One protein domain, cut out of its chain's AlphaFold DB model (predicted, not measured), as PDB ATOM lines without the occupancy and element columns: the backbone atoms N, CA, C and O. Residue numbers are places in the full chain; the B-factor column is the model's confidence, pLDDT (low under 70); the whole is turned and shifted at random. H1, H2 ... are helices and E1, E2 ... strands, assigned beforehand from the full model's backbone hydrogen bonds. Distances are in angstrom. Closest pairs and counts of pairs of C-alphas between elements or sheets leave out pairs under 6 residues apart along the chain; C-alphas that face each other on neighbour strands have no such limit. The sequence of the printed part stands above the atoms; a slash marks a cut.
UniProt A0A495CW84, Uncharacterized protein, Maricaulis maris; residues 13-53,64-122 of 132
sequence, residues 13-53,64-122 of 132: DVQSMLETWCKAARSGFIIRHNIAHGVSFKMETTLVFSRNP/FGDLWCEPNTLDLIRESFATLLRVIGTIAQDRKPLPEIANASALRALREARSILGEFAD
ATOM      1  N   ASP A  13      54.771 -29.398  30.847       89.75
ATOM      2  CA  ASP A  13      53.318 -29.242  30.726       89.75
ATOM      3  C   ASP A  13      52.748 -29.825  29.426       89.75
ATOM      4  O   ASP A  13      51.691 -30.459  29.438       89.75
ATOM      5  N   VAL A  14      53.441 -29.667  28.296       91.62
ATOM      6  CA  VAL A  14      53.007 -30.239  27.012       91.62
ATOM      7  C   VAL A  14      53.097 -31.757  27.057       91.62
ATOM      8  O   VAL A  14      52.168 -32.440  26.618       91.62
ATOM      9  N   GLN A  15      54.183 -32.294  27.616       89.94
ATOM     10  CA  GLN A  15      54.328 -33.733  27.805       89.94
ATOM     11  C   GLN A  15      53.208 -34.278  28.698       89.94
ATOM     12  O   GLN A  15      52.493 -35.202  28.303       89.94
ATOM     13  N   SER A  16      52.991 -33.651  29.854       91.06
ATOM     14  CA  SER A  16      51.921 -34.007  30.785       91.06
ATOM     15  C   SER A  16      50.537 -33.960  30.127       91.06
ATOM     16  O   SER A  16      49.733 -34.888  30.288       91.06
ATOM     17  N   MET A  17      50.267 -32.928  29.321       94.19
ATOM     18  CA  MET A  17      49.031 -32.783  28.555       94.19
ATOM     19  C   MET A  17      48.829 -33.950  27.582       94.19
ATOM     20  O   MET A  17      47.780 -34.593  27.611       94.19
ATOM     21  N   LEU A  18      49.823 -34.239  26.734       93.44
ATOM     22  CA  LEU A  18      49.735 -35.283  25.707       93.44
ATOM     23  C   LEU A  18      49.602 -36.677  26.320       93.44
ATOM     24  O   LEU A  18      48.772 -37.471  25.873       93.44
ATOM     25  N   GLU A  19      50.376 -36.976  27.363       93.62
ATOM     26  CA  GLU A  19      50.280 -38.248  28.075       93.62
ATOM     27  C   GLU A  19      48.913 -38.428  28.737       93.62
ATOM     28  O   GLU A  19      48.305 -39.498  28.641       93.62
ATOM     29  N   THR A  20      48.415 -37.387  29.408       95.56
ATOM     30  CA  THR A  20      47.104 -37.419  30.067       95.56
ATOM     31  C   THR A  20      45.994 -37.596  29.038       95.56
ATOM     32  O   THR A  20      45.118 -38.440  29.237       95.56
ATOM     33  N   TRP A  21      46.069 -36.878  27.914       96.69
ATOM     34  CA  TRP A  21      45.133 -37.011  26.804       96.69
ATOM     35  C   TRP A  21      45.137 -38.434  26.228       96.69
ATOM     36  O   TRP A  21      44.074 -39.034  26.091       96.69
ATOM     37  N   CYS A  22      46.313 -39.017  25.958       95.75
ATOM     38  CA  CYS A  22      46.423 -40.372  25.404       95.75
ATOM     39  C   CYS A  22      45.825 -41.427  26.343       95.75
ATOM     40  O   CYS A  22      45.074 -42.302  25.903       95.75
ATOM     41  N   LYS A  23      46.116 -41.320  27.645       95.31
ATOM     42  CA  LYS A  23      45.569 -42.218  28.673       95.31
ATOM     43  C   LYS A  23      44.043 -42.099  28.748       95.31
ATOM     44  O   LYS A  23      43.358 -43.116  28.684       95.31
ATOM     45  N   ALA A  24      43.513 -40.877  28.804       96.69
ATOM     46  CA  ALA A  24      42.072 -40.626  28.820       96.69
ATOM     47  C   ALA A  24      41.377 -41.147  27.552       96.69
ATOM     48  O   ALA A  24      40.360 -41.833  27.638       96.69
ATOM     49  N   ALA A  25      41.951 -40.885  26.374       97.06
ATOM     50  CA  ALA A  25      41.416 -41.350  25.100       97.06
ATOM     51  C   ALA A  25      41.350 -42.878  25.041       97.06
ATOM     52  O   ALA A  25      40.335 -43.428  24.620       97.06
ATOM     53  N   ARG A  26      42.391 -43.577  25.507       95.31
ATOM     54  CA  ARG A  26      42.402 -45.043  25.574       95.31
ATOM     55  C   ARG A  26      41.244 -45.582  26.414       95.31
ATOM     56  O   ARG A  26      40.540 -46.477  25.947       95.31
ATOM     57  N   SER A  27      41.026 -45.023  27.602       95.88
ATOM     58  CA  SER A  27      39.897 -45.391  28.462       95.88
ATOM     59  C   SER A  27      38.554 -45.088  27.794       95.88
ATOM     60  O   SER A  27      37.695 -45.963  27.702       95.88
ATOM     61  N   GLY A  28      38.409 -43.905  27.191       95.62
ATOM     62  CA  GLY A  28      37.227 -43.555  26.403       95.62
ATOM     63  C   GLY A  28      36.954 -44.560  25.280       95.62
ATOM     64  O   GLY A  28      35.824 -45.014  25.107       95.62
ATOM     65  N   PHE A  29      37.977 -45.004  24.547       94.19
ATOM     66  CA  PHE A  29      37.788 -46.024  23.518       94.19
ATOM     67  C   PHE A  29      37.277 -47.346  24.091       94.19
ATOM     68  O   PHE A  29      36.446 -47.970  23.436       94.19
ATOM     69  N   ILE A  30      37.698 -47.775  25.283       93.06
ATOM     70  CA  ILE A  30      37.149 -48.982  25.924       93.06
ATOM     71  C   ILE A  30      35.639 -48.824  26.135       93.06
ATOM     72  O   ILE A  30      34.870 -49.652  25.639       93.06
ATOM     73  N   ILE A  31      35.221 -47.714  26.749       94.31
ATOM     74  CA  ILE A  31      33.812 -47.370  26.992       94.31
ATOM     75  C   ILE A  31      33.024 -47.354  25.674       94.31
ATOM     76  O   ILE A  31      32.008 -48.034  25.531       94.31
ATOM     77  N   ARG A  32      33.529 -46.649  24.653       94.56
ATOM     78  CA  ARG A  32      32.905 -46.578  23.322       94.56
ATOM     79  C   ARG A  32      32.761 -47.955  22.680       94.56
ATOM     80  O   ARG A  32      31.772 -48.206  21.996       94.56
ATOM     81  N   HIS A  33      33.743 -48.842  22.840       92.81
ATOM     82  CA  HIS A  33      33.641 -50.204  22.318       92.81
ATOM     83  C   HIS A  33      32.572 -51.015  23.051       92.81
ATOM     84  O   HIS A  33      31.904 -51.815  22.400       92.81
ATOM     85  N   ASN A  34      32.410 -50.825  24.363       92.75
ATOM     86  CA  ASN A  34      31.349 -51.482  25.122       92.75
ATOM     87  C   ASN A  34      29.976 -50.982  24.660       92.75
ATOM     88  O   ASN A  34      29.139 -51.804  24.311       92.75
ATOM     89  N   ILE A  35      29.782 -49.668  24.514       93.19
ATOM     90  CA  ILE A  35      28.517 -49.091  24.023       93.19
ATOM     91  C   ILE A  35      28.187 -49.564  22.600       93.19
ATOM     92  O   ILE A  35      27.077 -50.005  22.327       93.19
ATOM     93  N   ALA A  36      29.144 -49.482  21.674       94.06
ATOM     94  CA  ALA A  36      28.873 -49.713  20.254       94.06
ATOM     95  C   ALA A  36      28.791 -51.193  19.850       94.06
ATOM     96  O   ALA A  36      28.266 -51.506  18.781       94.06
ATOM     97  N   HIS A  37      29.384 -52.095  20.635       92.19
ATOM     98  CA  HIS A  37      29.455 -53.525  20.311       92.19
ATOM     99  C   HIS A  37      28.881 -54.424  21.405       92.19
ATOM    100  O   HIS A  37      28.886 -55.646  21.250       92.19
ATOM    101  N   GLY A  38      28.448 -53.846  22.521       90.75
ATOM    102  CA  GLY A  38      27.797 -54.563  23.598       90.75
ATOM    103  C   GLY A  38      26.318 -54.776  23.322       90.75
ATOM    104  O   GLY A  38      25.667 -53.994  22.632       90.75
ATOM    105  N   VAL A  39      25.781 -55.844  23.895       91.69
ATOM    106  CA  VAL A  39      24.341 -56.022  24.033       91.69
ATOM    107  C   VAL A  39      23.863 -55.020  25.077       91.69
ATOM    108  O   VAL A  39      24.355 -55.025  26.206       91.69
ATOM    109  N   SER A  40      22.935 -54.151  24.685       93.19
ATOM    110  CA  SER A  40      22.358 -53.137  25.561       93.19
ATOM    111  C   SER A  40      21.120 -53.669  26.273       93.19
ATOM    112  O   SER A  40      20.220 -54.203  25.621       93.19
ATOM    113  N   PHE A  41      21.029 -53.457  27.578       90.81
ATOM    114  CA  PHE A  41      19.809 -53.689  28.342       90.81
ATOM    115  C   PHE A  41      19.704 -52.699  29.501       90.81
ATOM    116  O   PHE A  41      20.671 -52.032  29.868       90.81
ATOM    117  N   LYS A  42      18.497 -52.575  30.051       91.88
ATOM    118  CA  LYS A  42      18.188 -51.680  31.164       91.88
ATOM    119  C   LYS A  42      17.745 -52.508  32.366       91.88
ATOM    120  O   LYS A  42      16.878 -53.367  32.221       91.88
ATOM    121  N   MET A  43      18.325 -52.229  33.525       88.00
ATOM    122  CA  MET A  43      17.936 -52.783  34.821       88.00
ATOM    123  C   MET A  43      17.555 -51.619  35.729       88.00
ATOM    124  O   MET A  43      18.420 -50.848  36.125       88.00
ATOM    125  N   GLU A  44      16.260 -51.462  36.008       87.94
ATOM    126  CA  GLU A  44      15.717 -50.317  36.756       87.94
ATOM    127  C   GLU A  44      16.160 -48.963  36.175       87.94
ATOM    128  O   GLU A  44      15.685 -48.584  35.105       87.94
ATOM    129  N   THR A  45      17.044 -48.223  36.843       86.44
ATOM    130  CA  THR A  45      17.608 -46.942  36.383       86.44
ATOM    131  C   THR A  45      18.940 -47.096  35.649       86.44
ATOM    132  O   THR A  45      19.368 -46.166  34.965       86.44
ATOM    133  N   THR A  46      19.555 -48.275  35.714       89.62
ATOM    134  CA  THR A  46      20.897 -48.546  35.202       89.62
ATOM    135  C   THR A  46      20.856 -49.046  33.763       89.62
ATOM    136  O   THR A  46      20.146 -49.995  33.416       89.62
ATOM    137  N   LEU A  47      21.654 -48.417  32.907       91.50
ATOM    138  CA  LEU A  47      21.933 -48.865  31.549       91.50
ATOM    139  C   LEU A  47      23.188 -49.729  31.548       91.50
ATOM    140  O   LEU A  47      24.221 -49.349  32.105       91.50
ATOM    141  N   VAL A  48      23.100 -50.875  30.879       91.19
ATOM    142  CA  VAL A  48      24.200 -51.828  30.772       91.19
ATOM    143  C   VAL A  48      24.519 -52.082  29.311       91.19
ATOM    144  O   VAL A  48      23.631 -52.372  28.509       91.19
ATOM    145  N   PHE A  49      25.805 -52.018  28.975       92.69
ATOM    146  CA  PHE A  49      26.331 -52.380  27.663       92.69
ATOM    147  C   PHE A  49      27.348 -53.500  27.824       92.69
ATOM    148  O   PHE A  49      28.481 -53.249  28.223       92.69
ATOM    149  N   SER A  50      26.957 -54.736  27.519       91.19
ATOM    150  CA  SER A  50      27.793 -55.915  27.759       91.19
ATOM    151  C   SER A  50      28.381 -56.471  26.466       91.19
ATOM    152  O   SER A  50      27.679 -57.008  25.608       91.19
ATOM    153  N   ARG A  51      29.696 -56.351  26.304       91.00
ATOM    154  CA  ARG A  51      30.454 -56.809  25.138       91.00
ATOM    155  C   ARG A  51      31.069 -58.180  25.407       91.00
ATOM    156  O   ARG A  51      31.875 -58.356  26.314       91.00
ATOM    157  N   ASN A  52      30.772 -59.135  24.529       87.62
ATOM    158  CA  ASN A  52      31.197 -60.538  24.641       87.62
ATOM    159  C   ASN A  52      30.801 -61.211  25.978       87.62
ATOM    160  O   ASN A  52      31.670 -61.836  26.597       87.62
ATOM    161  N   PRO A  53      29.533 -61.109  26.434       83.88
ATOM    162  CA  PRO A  53      29.094 -61.794  27.645       83.88
ATOM    163  C   PRO A  53      29.307 -63.311  27.542       83.88
ATOM    164  O   PRO A  53      29.307 -63.899  26.451       83.88
ATOM    165  N   PHE A  64      35.895 -60.040  27.347       86.50
ATOM    166  CA  PHE A  64      34.727 -59.433  27.964       86.50
ATOM    167  C   PHE A  64      34.997 -57.957  28.277       86.50
ATOM    168  O   PHE A  64      36.131 -57.554  28.544       86.50
ATOM    169  N   GLY A  65      33.950 -57.152  28.207       87.69
ATOM    170  CA  GLY A  65      33.934 -55.812  28.761       87.69
ATOM    171  C   GLY A  65      32.498 -55.361  28.912       87.69
ATOM    172  O   GLY A  65      31.639 -55.756  28.127       87.69
ATOM    173  N   ASP A  66      32.239 -54.537  29.900       90.06
ATOM    174  CA  ASP A  66      30.931 -53.976  30.145       90.06
ATOM    175  C   ASP A  66      31.029 -52.519  30.582       90.06
ATOM    176  O   ASP A  66      32.100 -51.992  30.879       90.06
ATOM    177  N   LEU A  67      29.901 -51.833  30.486       91.31
ATOM    178  CA  LEU A  67      29.701 -50.510  31.043       91.31
ATOM    179  C   LEU A  67      28.364 -50.540  31.764       91.31
ATOM    180  O   LEU A  67      27.344 -50.826  31.135       91.31
ATOM    181  N   TRP A  68      28.398 -50.219  33.050       90.31
ATOM    182  CA  TRP A  68      27.229 -50.002  33.887       90.31
ATOM    183  C   TRP A  68      27.169 -48.517  34.199       90.31
ATOM    184  O   TRP A  68      28.156 -47.941  34.654       90.31
ATOM    185  N   CYS A  69      26.051 -47.880  33.883       89.44
ATOM    186  CA  CYS A  69      25.960 -46.434  33.993       89.44
ATOM    187  C   CYS A  69      24.531 -45.965  34.234       89.44
ATOM    188  O   CYS A  69      23.571 -46.512  33.688       89.44
ATOM    189  N   GLU A  70      24.411 -44.908  35.021       91.12
ATOM    190  CA  GLU A  70      23.195 -44.116  35.112       91.12
ATOM    191  C   GLU A  70      23.214 -42.989  34.057       91.12
ATOM    192  O   GLU A  70      24.257 -42.701  33.456       91.12
ATOM    193  N   PRO A  71      22.076 -42.330  33.774       88.88
ATOM    194  CA  PRO A  71      22.031 -41.248  32.789       88.88
ATOM    195  C   PRO A  71      23.039 -40.113  33.048       88.88
ATOM    196  O   PRO A  71      23.671 -39.633  32.111       88.88
ATOM    197  N   ASN A  72      23.254 -39.731  34.309       91.31
ATOM    198  CA  ASN A  72      24.262 -38.737  34.706       91.31
ATOM    199  C   ASN A  72      25.698 -39.199  34.392       91.31
ATOM    200  O   ASN A  72      26.524 -38.393  33.968       91.31
ATOM    201  N   THR A  73      26.002 -40.490  34.539       91.81
ATOM    202  CA  THR A  73      27.295 -41.064  34.147       91.81
ATOM    203  C   THR A  73      27.548 -40.877  32.652       91.81
ATOM    204  O   THR A  73      28.659 -40.534  32.245       91.81
ATOM    205  N   LEU A  74      26.522 -41.059  31.815       91.31
ATOM    206  CA  LEU A  74      26.643 -40.829  30.374       91.31
ATOM    207  C   LEU A  74      26.930 -39.361  30.048       91.31
ATOM    208  O   LEU A  74      27.711 -39.094  29.132       91.31
ATOM    209  N   ASP A  75      26.361 -38.421  30.802       95.19
ATOM    210  CA  ASP A  75      26.677 -36.999  30.663       95.19
ATOM    211  C   ASP A  75      28.135 -36.694  31.021       95.19
ATOM    212  O   ASP A  75      28.829 -36.054  30.229       95.19
ATOM    213  N   LEU A  76      28.651 -37.242  32.123       95.94
ATOM    214  CA  LEU A  76      30.062 -37.092  32.508       95.94
ATOM    215  C   LEU A  76      31.018 -37.678  31.456       95.94
ATOM    216  O   LEU A  76      32.031 -37.066  31.093       95.94
ATOM    217  N   ILE A  77      30.687 -38.853  30.914       95.69
ATOM    218  CA  ILE A  77      31.443 -39.483  29.825       95.69
ATOM    219  C   ILE A  77      31.401 -38.595  28.573       95.69
ATOM    220  O   ILE A  77      32.441 -38.345  27.955       95.69
ATOM    221  N   ARG A  78      30.221 -38.082  28.201       96.31
ATOM    222  CA  ARG A  78      30.026 -37.185  27.051       96.31
ATOM    223  C   ARG A  78      30.854 -35.908  27.188       96.31
ATOM    224  O   ARG A  78      31.521 -35.513  26.230       96.31
ATOM    225  N   GLU A  79      30.848 -35.280  28.357       97.38
ATOM    226  CA  GLU A  79      31.646 -34.085  28.644       97.38
ATOM    227  C   GLU A  79      33.148 -34.370  28.576       97.38
ATOM    228  O   GLU A  79      33.902 -33.602  27.971       97.38
ATOM    229  N   SER A  80      33.578 -35.525  29.085       98.12
ATOM    230  CA  SER A  80      34.968 -35.975  29.000       98.12
ATOM    231  C   SER A  80      35.419 -36.167  27.546       98.12
ATOM    232  O   SER A  80      36.484 -35.683  27.156       98.12
ATOM    233  N   PHE A  81      34.592 -36.789  26.698       97.88
ATOM    234  CA  PHE A  81      34.867 -36.884  25.260       97.88
ATOM    235  C   PHE A  81      34.904 -35.518  24.575       97.88
ATOM    236  O   PHE A  81      35.763 -35.291  23.721       97.88
ATOM    237  N   ALA A  82      34.015 -34.596  24.952       97.88
ATOM    238  CA  ALA A  82      34.033 -33.240  24.421       97.88
ATOM    239  C   ALA A  82      35.341 -32.516  24.780       97.88
ATOM    240  O   ALA A  82      35.904 -31.822  23.935       97.88
ATOM    241  N   THR A  83      35.873 -32.710  25.990       97.62
ATOM    242  CA  THR A  83      37.199 -32.205  26.383       97.62
ATOM    243  C   THR A  83      38.305 -32.765  25.490       97.62
ATOM    244  O   THR A  83      39.098 -31.992  24.951       97.62
ATOM    245  N   LEU A  84      38.329 -34.080  25.246       97.25
ATOM    246  CA  LEU A  84      39.321 -34.695  24.355       97.25
ATOM    247  C   LEU A  84      39.220 -34.174  22.916       97.25
ATOM    248  O   LEU A  84      40.250 -33.891  22.296       97.25
ATOM    249  N   LEU A  85      37.995 -34.019  22.403       96.38
ATOM    250  CA  LEU A  85      37.733 -33.497  21.065       96.38
ATOM    251  C   LEU A  85      38.180 -32.042  20.930       96.38
ATOM    252  O   LEU A  85      38.792 -31.700  19.924       96.38
ATOM    253  N   ARG A  86      37.925 -31.196  21.937       95.06
ATOM    254  CA  ARG A  86      38.367 -29.794  21.930       95.06
ATOM    255  C   ARG A  86      39.883 -29.685  21.835       95.06
ATOM    256  O   ARG A  86      40.358 -28.878  21.053       95.06
ATOM    257  N   VAL A  87      40.644 -30.515  22.555       93.62
ATOM    258  CA  VAL A  87      42.115 -30.514  22.442       93.62
ATOM    259  C   VAL A  87      42.558 -30.822  21.009       93.62
ATOM    260  O   VAL A  87      43.352 -30.069  20.454       93.62
ATOM    261  N   ILE A  88      42.011 -31.869  20.375       93.06
ATOM    262  CA  ILE A  88      42.329 -32.170  18.968       93.06
ATOM    263  C   ILE A  88      41.872 -31.036  18.046       93.06
ATOM    264  O   ILE A  88      42.616 -30.665  17.143       93.06
ATOM    265  N   GLY A  89      40.675 -30.485  18.255       92.25
ATOM    266  CA  GLY A  89      40.133 -29.379  17.465       92.25
ATOM    267  C   GLY A  89      41.050 -28.159  17.491       92.25
ATOM    268  O   GLY A  89      41.428 -27.659  16.436       92.25
ATOM    269  N   THR A  90      41.516 -27.761  18.674       90.56
ATOM    270  CA  THR A  90      42.448 -26.641  18.846       90.56
ATOM    271  C   THR A  90      43.802 -26.892  18.163       90.56
ATOM    272  O   THR A  90      44.407 -25.969  17.619       90.56
ATOM    273  N   ILE A  91      44.283 -28.141  18.146       88.94
ATOM    274  CA  ILE A  91      45.523 -28.511  17.440       88.94
ATOM    275  C   ILE A  91      45.310 -28.496  15.918       88.94
ATOM    276  O   ILE A  91      46.106 -27.920  15.179       88.94
ATOM    277  N   ALA A  92      44.257 -29.156  15.436       89.56
ATOM    278  CA  ALA A  92      44.069 -29.455  14.020       89.56
ATOM    279  C   ALA A  92      43.429 -28.305  13.230       89.56
ATOM    280  O   ALA A  92      43.792 -28.081  12.074       89.56
ATOM    281  N   GLN A  93      42.470 -27.598  13.830       85.94
ATOM    282  CA  GLN A  93      41.691 -26.545  13.174       85.94
ATOM    283  C   GLN A  93      42.255 -25.163  13.494       85.94
ATOM    284  O   GLN A  93      42.590 -24.422  12.573       85.94
ATOM    285  N   ASP A  94      42.446 -24.856  14.780       86.25
ATOM    286  CA  ASP A  94      42.920 -23.531  15.204       86.25
ATOM    287  C   ASP A  94      44.438 -23.364  15.033       86.25
ATOM    288  O   ASP A  94      44.954 -22.252  15.132       86.25
ATOM    289  N   ARG A  95      45.158 -24.470  14.780       84.75
ATOM    290  CA  ARG A  95      46.620 -24.528  14.597       84.75
ATOM    291  C   ARG A  95      47.399 -23.858  15.734       84.75
ATOM    292  O   ARG A  95      48.490 -23.332  15.505       84.75
ATOM    293  N   LYS A  96      46.859 -23.875  16.957       86.94
ATOM    294  CA  LYS A  96      47.555 -23.285  18.103       86.94
ATOM    295  C   LYS A  96      48.782 -24.123  18.474       86.94
ATOM    296  O   LYS A  96      48.692 -25.355  18.490       86.94
ATOM    297  N   PRO A  97      49.916 -23.488  18.811       87.69
ATOM    298  CA  PRO A  97      51.076 -24.191  19.337       87.69
ATOM    299  C   PRO A  97      50.732 -24.977  20.606       87.69
ATOM    300  O   PRO A  97      50.015 -24.488  21.479       87.69
ATOM    301  N   LEU A  98      51.300 -26.176  20.752       89.38
ATOM    302  CA  LEU A  98      51.074 -27.024  21.930       89.38
ATOM    303  C   LEU A  98      51.342 -26.318  23.275       89.38
ATOM    304  O   LEU A  98      50.535 -26.518  24.184       89.38
ATOM    305  N   PRO A  99      52.386 -25.472  23.428       89.38
ATOM    306  CA  PRO A  99      52.612 -24.740  24.675       89.38
ATOM    307  C   PRO A  99      51.473 -23.789  25.070       89.38
ATOM    308  O   PRO A  99      51.221 -23.604  26.253       89.38
ATOM    309  N   GLU A 100      50.746 -23.214  24.108       89.00
ATOM    310  CA  GLU A 100      49.602 -22.333  24.399       89.00
ATOM    311  C   GLU A 100      48.362 -23.123  24.843       89.00
ATOM    312  O   GLU A 100      47.529 -22.644  25.620       89.00
ATOM    313  N   ILE A 101      48.238 -24.357  24.350       91.19
ATOM    314  CA  ILE A 101      47.150 -25.271  24.703       91.19
ATOM    315  C   ILE A 101      47.396 -25.877  26.088       91.19
ATOM    316  O   ILE A 101      46.446 -26.028  26.853       91.19
ATOM    317  N   ALA A 102      48.653 -26.171  26.436       91.75
ATOM    318  CA  ALA A 102      49.073 -26.794  27.694       91.75
ATOM    319  C   ALA A 102      49.026 -25.844  28.909       91.75
ATOM    320  O   ALA A 102      49.908 -25.841  29.759       91.75
ATOM    321  N   ASN A 103      47.974 -25.032  29.013       90.94
ATOM    322  CA  ASN A 103      47.734 -24.162  30.157       90.94
ATOM    323  C   ASN A 103      47.045 -24.908  31.318       90.94
ATOM    324  O   ASN A 103      46.468 -25.989  31.159       90.94
ATOM    325  N   ALA A 104      47.048 -24.292  32.503       92.25
ATOM    326  CA  ALA A 104      46.505 -24.884  33.728       92.25
ATOM    327  C   ALA A 104      45.031 -25.322  33.614       92.25
ATOM    328  O   ALA A 104      44.638 -26.326  34.214       92.25
ATOM    329  N   SER A 105      44.216 -24.600  32.836       93.25
ATOM    330  CA  SER A 105      42.805 -24.940  32.621       93.25
ATOM    331  C   SER A 105      42.666 -26.225  31.803       93.25
ATOM    332  O   SER A 105      41.973 -27.151  32.229       93.25
ATOM    333  N   ALA A 106      43.397 -26.334  30.690       92.88
ATOM    334  CA  ALA A 106      43.401 -27.534  29.857       92.88
ATOM    335  C   ALA A 106      43.932 -28.756  30.621       92.88
ATOM    336  O   ALA A 106      43.323 -29.825  30.589       92.88
ATOM    337  N   LEU A 107      45.023 -28.590  31.375       95.25
ATOM    338  CA  LEU A 107      45.592 -29.652  32.206       95.25
ATOM    339  C   LEU A 107      44.632 -30.114  33.308       95.25
ATOM    340  O   LEU A 107      44.596 -31.298  33.642       95.25
ATOM    341  N   ARG A 108      43.855 -29.204  33.906       96.56
ATOM    342  CA  ARG A 108      42.815 -29.571  34.876       96.56
ATOM    343  C   ARG A 108      41.693 -30.363  34.205       96.56
ATOM    344  O   ARG A 108      41.387 -31.455  34.671       96.56
ATOM    345  N   ALA A 109      41.153 -29.859  33.097       97.19
ATOM    346  CA  ALA A 109      40.066 -30.515  32.372       97.19
ATOM    347  C   ALA A 109      40.463 -31.916  31.871       97.19
ATOM    348  O   ALA A 109      39.679 -32.858  31.953       97.19
ATOM    349  N   LEU A 110      41.702 -32.087  31.398       97.31
ATOM    350  CA  LEU A 110      42.205 -33.393  30.968       97.31
ATOM    351  C   LEU A 110      42.406 -34.369  32.123       97.31
ATOM    352  O   LEU A 110      42.154 -35.560  31.950       97.31
ATOM    353  N   ARG A 111      42.843 -33.894  33.294       97.38
ATOM    354  CA  ARG A 111      42.942 -34.741  34.490       97.38
ATOM    355  C   ARG A 111      41.569 -35.227  34.943       97.38
ATOM    356  O   ARG A 111      41.430 -36.404  35.254       97.38
ATOM    357  N   GLU A 112      40.569 -34.355  34.916       97.69
ATOM    358  CA  GLU A 112      39.183 -34.700  35.242       97.69
ATOM    359  C   GLU A 112      38.603 -35.710  34.243       97.69
ATOM    360  O   GLU A 112      38.157 -36.783  34.645       97.69
ATOM    361  N   ALA A 113      38.747 -35.452  32.939       97.75
ATOM    362  CA  ALA A 113      38.334 -36.391  31.897       97.75
ATOM    363  C   ALA A 113      39.049 -37.746  32.017       97.75
ATOM    364  O   ALA A 113      38.436 -38.796  31.831       97.75
ATOM    365  N   ARG A 114      40.346 -37.749  32.353       96.81
ATOM    366  CA  ARG A 114      41.103 -38.982  32.607       96.81
ATOM    367  C   ARG A 114      40.555 -39.742  33.811       96.81
ATOM    368  O   ARG A 114      40.511 -40.965  33.748       96.81
ATOM    369  N   SER A 115      40.191 -39.039  34.881       95.75
ATOM    370  CA  SER A 115      39.626 -39.648  36.086       95.75
ATOM    371  C   SER A 115      38.299 -40.330  35.766       95.75
ATOM    372  O   SER A 115      38.191 -41.539  35.937       95.75
ATOM    373  N   ILE A 116      37.355 -39.580  35.191       95.19
ATOM    374  CA  ILE A 116      36.012 -40.060  34.838       95.19
ATOM    375  C   ILE A 116      36.101 -41.238  33.863       95.19
ATOM    376  O   ILE A 116      35.581 -42.317  34.122       95.19
ATOM    377  N   LEU A 117      36.789 -41.066  32.730       96.12
ATOM    378  CA  LEU A 117      36.880 -42.134  31.733       96.12
ATOM    379  C   LEU A 117      37.660 -43.338  32.262       96.12
ATOM    380  O   LEU A 117      37.380 -44.458  31.855       96.12
ATOM    381  N   GLY A 118      38.657 -43.119  33.122       93.62
ATOM    382  CA  GLY A 118      39.427 -44.186  33.755       93.62
ATOM    383  C   GLY A 118      38.568 -45.063  34.658       93.62
ATOM    384  O   GLY A 118      38.636 -46.281  34.529       93.62
ATOM    385  N   GLU A 119      37.738 -44.445  35.497       90.75
ATOM    386  CA  GLU A 119      36.800 -45.124  36.395       90.75
ATOM    387  C   GLU A 119      35.841 -46.036  35.619       90.75
ATOM    388  O   GLU A 119      35.806 -47.239  35.854       90.75
ATOM    389  N   PHE A 120      35.156 -45.504  34.603       89.12
ATOM    390  CA  PHE A 120      34.156 -46.269  33.841       89.12
ATOM    391  C   PHE A 120      34.740 -47.195  32.761       89.12
ATOM    392  O   PHE A 120      34.004 -47.951  32.126       89.12
ATOM    393  N   ALA A 121      36.048 -47.127  32.503       87.25
ATOM    394  CA  ALA A 121      36.740 -48.087  31.643       87.25
ATOM    395  C   ALA A 121      37.271 -49.297  32.421       87.25
ATOM    396  O   ALA A 121      37.648 -50.294  31.791       87.25
ATOM    397  N   ASP A 122      37.342 -49.205  33.752       77.25
ATOM    398  CA  ASP A 122      37.774 -50.312  34.588       77.25
ATOM    399  C   ASP A 122      36.698 -51.405  34.614       77.25
ATOM    400  O   ASP A 122      35.529 -51.169  34.904       77.25
TER     401      ASP A 122
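AT A GLANCE: This is residues 13 to 53 and 64 to 122 of the 132 residues of an uncharacterized protein of Maricaulis maris (UniProt A0A495CW84). A small three-stranded antiparallel sheet stands at one end of an elongated body of three long helices, H1, H2 and H4, and the short H3 lies at the other end. H1 and H4 run side by side, H2 crosses both, and the last residues of H1, 30 to 37, pack on one face of the sheet. The printed part has 100 residues, with four named helices and three named strands in the order H1 E1 E2 E3 H2 H3 H4; the sheet's order is E1 E2 E3, and the class is mostly helix. It is only just compact, close to loose, with a radius of gyration of the C-alphas of 15.0 A, and its spans of 45 by 22 by 22 A make it only just a rod.

IN THESE COORDINATES: The strands are E1, residues 39 to 43, E2, residues 46 to 51 and 16.2 A long, and E3, residues 65 to 69. H1, residues 13 to 37, begins with C-alpha 13 at (53.318, -29.242, 30.726) and is 35.6 A long. H2, residues 71 to 92, begins with C-alpha 71 at (22.031, -41.248, 32.789) and is 31.3 A long. H3 is residues 98 to 101. H4, residues 104 to 121, is 25.3 A long and ends with C-alpha 121 at (36.740, -48.087, 31.643).

HOW THE PARTS SIT: E1 and E2 form a hairpin, with N 41 and O 48 within hydrogen-bond range at 3.0 A. E2, the inner strand, is antiparallel to E3 at 169 degrees, with N 49 and O 67 2.9 A apart. H1 is on the sheet, over E2 and E3, and runs across the strands, at 86 degrees to E2 on the local plane; this makes two layers, a helix on one face of a sheet. The closest C-alphas of H1 and E2 are those of Ile 35 and Phe 49, 5.4 A apart. H2, with residues 71 to 77, and H4, with residues 120 to 121, only graze the sheet. H1 and H4 touch, closest at the C-alphas of Ala 24 and Arg 114, 4.2 A, the same way at a shallow tilt of 32 degrees. H2 touches H4 with residues 76 to 84 alone, closest at the C-alphas of Ser 80 and Ala 113, 4.5 A, opposite ways at a steep tilt of 47 degrees. H1 touches H2 with residues 21 to 28 alone, closest at the C-alphas of Trp 21 and Leu 84, 6.7 A, opposite ways at a steep tilt of 49 degrees. The helix packing is only just mostly crossed, with 1 of 3 pairs at a shallow tilt. H3 only just touches H1, with 3 pairs of C-alphas within 8 A, the closest those of Val 14 and Pro 99, 6.0 A; it is apart from E1, E2 and E3. In H1, H2 and H4 every O i to N i+4 pair is within hydrogen-bond range; H3 is too short for one.

THE WHOLE: The two C-alphas farthest apart are those of Glu 44 and Pro 97, 47.3 A. Residues 54 to 63 are not printed, and C-alphas 53 and 64 are 6.1 A apart across the cut, in the link from E2 to E3. The links that are printed whole are tight. The mean pLDDT of the printed part is 92.4, and no printed residue is under 70.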